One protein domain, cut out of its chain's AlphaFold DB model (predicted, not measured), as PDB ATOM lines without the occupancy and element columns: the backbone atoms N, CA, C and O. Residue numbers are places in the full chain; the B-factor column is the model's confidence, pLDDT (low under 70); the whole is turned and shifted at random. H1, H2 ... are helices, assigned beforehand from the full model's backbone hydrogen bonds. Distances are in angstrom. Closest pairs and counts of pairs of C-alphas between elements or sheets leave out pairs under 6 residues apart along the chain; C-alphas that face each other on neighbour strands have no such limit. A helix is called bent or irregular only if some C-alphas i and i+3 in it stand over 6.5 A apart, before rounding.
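This is residues 258 to 301 of the 308 residues of an uncharacterized protein of Paraglaciecola psychrophila 170 (UniProt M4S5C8). One long helix with a sharp corner in it makes an L, and a short second helix folds back onto the short arm of the L. The long arm, H1a, makes most of the length, and its residues 258 to 275 stick out free; the short arm H1b and the helix H2 pack together at the far end. The printed part has 44 residues, with two named helices, H1 then H2, and no named strand; the class is all helix. It is only just loose, close to extended, with a radius of gyration of the C-alphas of 13.5 A, and the C-alphas span 41 by 19 by 10 A.

H1, residues 258 to 291, was assigned as one helix by its hydrogen bonds, but it is bent: C-alphas 279 and 282 are 8.0 A apart. Its arms, H1a of residues 258 to 279 and H1b of residues 282 to 291, are about perpendicular, at 85 degrees. H2, residues 293 to 300, follows H1b after a tight link of one residue, Gly 292. H1b and H2 touch, and their closest C-alphas, those of Val 288 and Ala 296, are 5.3 A apart. They run opposite ways at a steep tilt of 58 degrees. H1a and H2 are apart. In H1a, H1b and H2 every O i to N i+4 pair is within hydrogen-bond range.

H1a begins at C-alpha 258, at (438.068, 307.496, 321.225), and is 31.1 A long from first to last C-alpha. H1b begins at C-alpha 282, at (432.587, 331.203, 347.388), and is 14.4 A long. H2 is 10.4 A long and ends at C-alpha 300, at (442.574, 323.129, 345.747).

The two C-alphas farthest apart, those of Val 258 and Val 290, are 40.7 A apart. The printed part has no cut and no long link. Its mean pLDDT is 90.7, and no printed residue is under 70.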
ATOM      1  N   VAL A 258     437.336 306.351 320.657       90.75
ATOM      2  CA  VAL A 258     438.068 307.496 321.225       90.75
ATOM      3  C   VAL A 258     437.289 308.805 321.083       90.75
ATOM      4  O   VAL A 258     437.246 309.594 322.023       90.75
ATOM      5  N   PHE A 259     436.642 309.029 319.936       92.50
ATOM      6  CA  PHE A 259     435.820 310.219 319.725       92.50
ATOM      7  C   PHE A 259     434.602 310.210 320.654       92.50
ATOM      8  O   PHE A 259     434.400 311.168 321.401       92.50
ATOM      9  N   ARG A 260     433.839 309.107 320.666       92.62
ATOM     10  CA  ARG A 260     432.649 308.952 321.521       92.62
ATOM     11  C   ARG A 260     432.990 309.161 322.998       92.62
ATOM     12  O   ARG A 260     432.337 309.950 323.676       92.62
ATOM     13  N   GLU A 261     434.059 308.525 323.467       89.81
ATOM     14  CA  GLU A 261     434.553 308.658 324.840       89.81
ATOM     15  C   GLU A 261     434.989 310.080 325.173       89.81
ATOM     16  O   GLU A 261     434.684 310.566 326.259       89.81
ATOM     17  N   SER A 262     435.681 310.759 324.255       89.12
ATOM     18  CA  SER A 262     436.159 312.120 324.496       89.12
ATOM     19  C   SER A 262     435.013 313.109 324.724       89.12
ATOM     20  O   SER A 262     435.111 313.962 325.606       89.12
ATOM     21  N   LEU A 263     433.896 312.951 324.001       90.12
ATOM     22  CA  LEU A 263     432.701 313.774 324.182       90.12
ATOM     23  C   LEU A 263     432.010 313.492 325.520       90.12
ATOM     24  O   LEU A 263     431.635 314.427 326.230       90.12
ATOM     25  N   GLU A 264     431.855 312.217 325.886       89.62
ATOM     26  CA  GLU A 264     431.269 311.841 327.177       89.62
ATOM     27  C   GLU A 264     432.150 312.311 328.350       89.62
ATOM     28  O   GLU A 264     431.639 312.863 329.329       89.62
ATOM     29  N   TYR A 265     433.473 312.174 328.232       87.81
ATOM     30  CA  TYR A 265     434.440 312.654 329.219       87.81
ATOM     31  C   TYR A 265     434.379 314.174 329.384       87.81
ATOM     32  O   TYR A 265     434.238 314.662 330.507       87.81
ATOM     33  N   ALA A 266     434.413 314.922 328.277       87.12
ATOM     34  CA  ALA A 266     434.277 316.376 328.271       87.12
ATOM     35  C   ALA A 266     432.993 316.840 328.974       87.12
ATOM     36  O   ALA A 266     433.025 317.742 329.818       87.12
ATOM     37  N   ALA A 267     431.865 316.193 328.677       86.88
ATOM     38  CA  ALA A 267     430.583 316.514 329.294       86.88
ATOM     39  C   ALA A 267     430.576 316.240 330.806       86.88
ATOM     40  O   ALA A 267     430.129 317.079 331.596       86.88
ATOM     41  N   ASN A 268     431.115 315.090 331.222       85.25
ATOM     42  CA  ASN A 268     431.225 314.723 332.632       85.25
ATOM     43  C   ASN A 268     432.148 315.681 333.397       85.25
ATOM     44  O   ASN A 268     431.796 316.125 334.492       85.25
ATOM     45  N   LEU A 269     433.290 316.056 332.814       84.44
ATOM     46  CA  LEU A 269     434.214 317.025 333.403       84.44
ATOM     47  C   LEU A 269     433.558 318.401 333.554       84.44
ATOM     48  O   LEU A 269     433.615 318.992 334.634       84.44
ATOM     49  N   GLY A 270     432.871 318.887 332.515       84.69
ATOM     50  CA  GLY A 270     432.138 320.155 332.563       84.69
ATOM     51  C   GLY A 270     431.061 320.172 333.651       84.69
ATOM     52  O   GLY A 270     430.907 321.162 334.372       84.69
ATOM     53  N   ARG A 271     430.355 319.053 333.846       84.31
ATOM     54  CA  ARG A 271     429.378 318.904 334.932       84.31
ATOM     55  C   ARG A 271     430.040 318.913 336.311       84.31
ATOM     56  O   ARG A 271     429.560 319.608 337.205       84.31
ATOM     57  N   SER A 272     431.148 318.194 336.481       85.31
ATOM     58  CA  SER A 272     431.931 318.212 337.723       85.31
ATOM     59  C   SER A 272     432.430 319.619 338.056       85.31
ATOM     60  O   SER A 272     432.302 320.063 339.197       85.31
ATOM     61  N   ALA A 273     432.903 320.369 337.057       85.94
ATOM     62  CA  ALA A 273     433.297 321.767 337.219       85.94
ATOM     63  C   ALA A 273     432.109 322.660 337.622       85.94
ATOM     64  O   ALA A 273     432.238 323.493 338.520       85.94
ATOM     65  N   MET A 274     430.929 322.459 337.020       85.38
ATOM     66  CA  MET A 274     429.705 323.180 337.389       85.38
ATOM     67  C   MET A 274     429.320 322.937 338.856       85.38
ATOM     68  O   MET A 274     429.047 323.902 339.574       85.38
ATOM     69  N   TYR A 275     429.319 321.678 339.307       86.56
ATOM     70  CA  TYR A 275     429.023 321.344 340.702       86.56
ATOM     71  C   TYR A 275     430.076 321.894 341.658       86.56
ATOM     72  O   TYR A 275     429.707 322.487 342.668       86.56
ATOM     73  N   SER A 276     431.361 321.775 341.314       87.56
ATOM     74  CA  SER A 276     432.457 322.343 342.104       87.56
ATOM     75  C   SER A 276     432.295 323.856 342.273       87.56
ATOM     76  O   SER A 276     432.319 324.365 343.393       87.56
ATOM     77  N   ARG A 277     431.995 324.579 341.186       88.69
ATOM     78  CA  ARG A 277     431.701 326.017 341.235       88.69
ATOM     79  C   ARG A 277     430.496 326.328 342.120       88.69
ATOM     80  O   ARG A 277     430.529 327.303 342.861       88.69
ATOM     81  N   HIS A 278     429.427 325.541 342.033       88.31
ATOM     82  CA  HIS A 278     428.220 325.786 342.823       88.31
ATOM     83  C   HIS A 278     428.445 325.543 344.322       88.31
ATOM     84  O   HIS A 278     428.039 326.366 345.136       88.31
ATOM     85  N   GLN A 279     429.106 324.439 344.676       91.94
ATOM     86  CA  GLN A 279     429.315 324.031 346.067       91.94
ATOM     87  C   GLN A 279     430.425 324.838 346.748       91.94
ATOM     88  O   GLN A 279     430.259 325.281 347.881       91.94
ATOM     89  N   TYR A 280     431.540 325.066 346.049       93.38
ATOM     90  CA  TYR A 280     432.766 325.606 346.642       93.38
ATOM     91  C   TYR A 280     433.174 326.969 346.081       93.38
ATOM     92  O   TYR A 280     434.140 327.552 346.558       93.38
ATOM     93  N   GLY A 281     432.437 327.534 345.117       92.69
ATOM     94  CA  GLY A 281     432.841 328.758 344.416       92.69
ATOM     95  C   GLY A 281     433.124 329.951 345.329       92.69
ATOM     96  O   GLY A 281     434.081 330.678 345.087       92.69
ATOM     97  N   ARG A 282     432.351 330.125 346.410       94.44
ATOM     98  CA  ARG A 282     432.587 331.203 347.388       94.44
ATOM     99  C   ARG A 282     433.922 331.039 348.118       94.44
ATOM    100  O   ARG A 282     434.668 332.003 348.235       94.44
ATOM    101  N   ILE A 283     434.226 329.823 348.571       94.50
ATOM    102  CA  ILE A 283     435.486 329.510 349.260       94.50
ATOM    103  C   ILE A 283     436.655 329.595 348.278       94.50
ATOM    104  O   ILE A 283     437.676 330.190 348.603       94.50
ATOM    105  N   ASN A 284     436.488 329.080 347.056       93.75
ATOM    106  CA  ASN A 284     437.497 329.181 346.005       93.75
ATOM    107  C   ASN A 284     437.831 330.650 345.703       93.75
ATOM    108  O   ASN A 284     439.003 330.993 345.607       93.75
ATOM    109  N   GLN A 285     436.827 331.532 345.617       95.06
ATOM    110  CA  GLN A 285     437.056 332.965 345.414       95.06
ATOM    111  C   GLN A 285     437.758 333.616 346.611       95.06
ATOM    112  O   GLN A 285     438.661 334.425 346.416       95.06
ATOM    113  N   ALA A 286     437.381 333.258 347.842       95.81
ATOM    114  CA  ALA A 286     438.065 333.745 349.037       95.81
ATOM    115  C   ALA A 286     439.547 333.328 349.046       95.81
ATOM    116  O   ALA A 286     440.409 334.160 349.312       95.81
ATOM    117  N   LEU A 287     439.853 332.078 348.675       95.12
ATOM    118  CA  LEU A 287     441.228 331.598 348.519       95.12
ATOM    119  C   LEU A 287     441.987 332.400 347.459       95.12
ATOM    120  O   LEU A 287     443.077 332.887 347.741       95.12
ATOM    121  N   VAL A 288     441.402 332.595 346.272       96.38
ATOM    122  CA  VAL A 288     442.015 333.397 345.197       96.38
ATOM    123  C   VAL A 288     442.332 334.818 345.669       96.38
ATOM    124  O   VAL A 288     443.411 335.321 345.375       96.38
ATOM    125  N   ASN A 289     441.442 335.446 346.440       96.88
ATOM    126  CA  ASN A 289     441.661 336.802 346.946       96.88
ATOM    127  C   ASN A 289     442.803 336.887 347.976       96.88
ATOM    128  O   ASN A 289     443.442 337.928 348.076       96.88
ATOM    129  N   VAL A 290     443.045 335.821 348.748       96.94
ATOM    130  CA  VAL A 290     444.069 335.805 349.809       96.94
ATOM    131  C   VAL A 290     445.440 335.402 349.273       96.94
ATOM    132  O   VAL A 290     446.435 336.030 349.619       96.94
ATOM    133  N   VAL A 291     445.508 334.347 348.456       95.56
ATOM    134  CA  VAL A 291     446.787 333.743 348.032       95.56
ATOM    135  C   VAL A 291     447.085 333.901 346.537       95.56
ATOM    136  O   VAL A 291     448.141 333.478 346.074       95.56
ATOM    137  N   GLY A 292     446.174 334.503 345.768       93.94
ATOM    138  CA  GLY A 292     446.267 334.597 344.311       93.94
ATOM    139  C   GLY A 292     445.852 333.308 343.589       93.94
ATOM    140  O   GLY A 292     445.796 332.222 344.165       93.94
ATOM    141  N   GLU A 293     445.557 333.414 342.289       93.75
ATOM    142  CA  GLU A 293     444.991 332.316 341.487       93.75
ATOM    143  C   GLU A 293     445.870 331.061 341.446       93.75
ATOM    144  O   GLU A 293     445.387 329.954 341.686       93.75
ATOM    145  N   LYS A 294     447.168 331.225 341.157       93.75
ATOM    146  CA  LYS A 294     448.108 330.102 341.012       93.75
ATOM    147  C   LYS A 294     448.207 329.282 342.298       93.75
ATOM    148  O   LYS A 294     448.167 328.052 342.247       93.75
ATOM    149  N   GLU A 295     448.271 329.958 343.438       92.62
ATOM    150  CA  GLU A 295     448.467 329.314 344.734       92.62
ATOM    151  C   GLU A 295     447.161 328.745 345.284       92.62
ATOM    152  O   GLU A 295     447.157 327.641 345.827       92.62
ATOM    153  N   ALA A 296     446.028 329.403 345.020       92.50
ATOM    154  CA  ALA A 296     444.709 328.840 345.290       92.50
ATOM    155  C   ALA A 296     444.484 327.535 344.510       92.50
ATOM    156  O   ALA A 296     444.001 326.561 345.083       92.50
ATOM    157  N   ILE A 297     444.878 327.473 343.230       91.31
ATOM    158  CA  ILE A 297     444.797 326.235 342.443       91.31
ATOM    159  C   ILE A 297     445.655 325.147 343.082       91.31
ATOM    160  O   ILE A 297     445.133 324.065 343.327       91.31
ATOM    161  N   LYS A 298     446.922 325.426 343.420       90.38
ATOM    162  CA  LYS A 298     447.792 324.436 344.080       90.38
ATOM    163  C   LYS A 298     447.183 323.893 345.376       90.38
ATOM    164  O   LYS A 298     447.284 322.695 345.611       90.38
ATOM    165  N   LEU A 299     446.528 324.737 346.178       90.25
ATOM    166  CA  LEU A 299     445.845 324.325 347.413       90.25
ATOM    167  C   LEU A 299     444.579 323.490 347.155       90.25
ATOM    168  O   LEU A 299     444.288 322.560 347.905       90.25
ATOM    169  N   LEU A 300     443.816 323.821 346.111       89.25
ATOM    170  CA  LEU A 300     442.574 323.129 345.747       89.25
ATOM    171  C   LEU A 300     442.822 321.821 344.988       89.25
ATOM    172  O   LEU A 300     441.973 320.926 344.984       89.25
ATOM    173  N   THR A 301     443.972 321.699 344.330       86.12
ATOM    174  CA  THR A 301     444.369 320.498 343.605       86.12
ATOM    175  C   THR A 301     445.171 319.573 344.499       86.12
ATOM    176  O   THR A 301     446.162 319.961 345.103       86.12
TER     177      THR A 301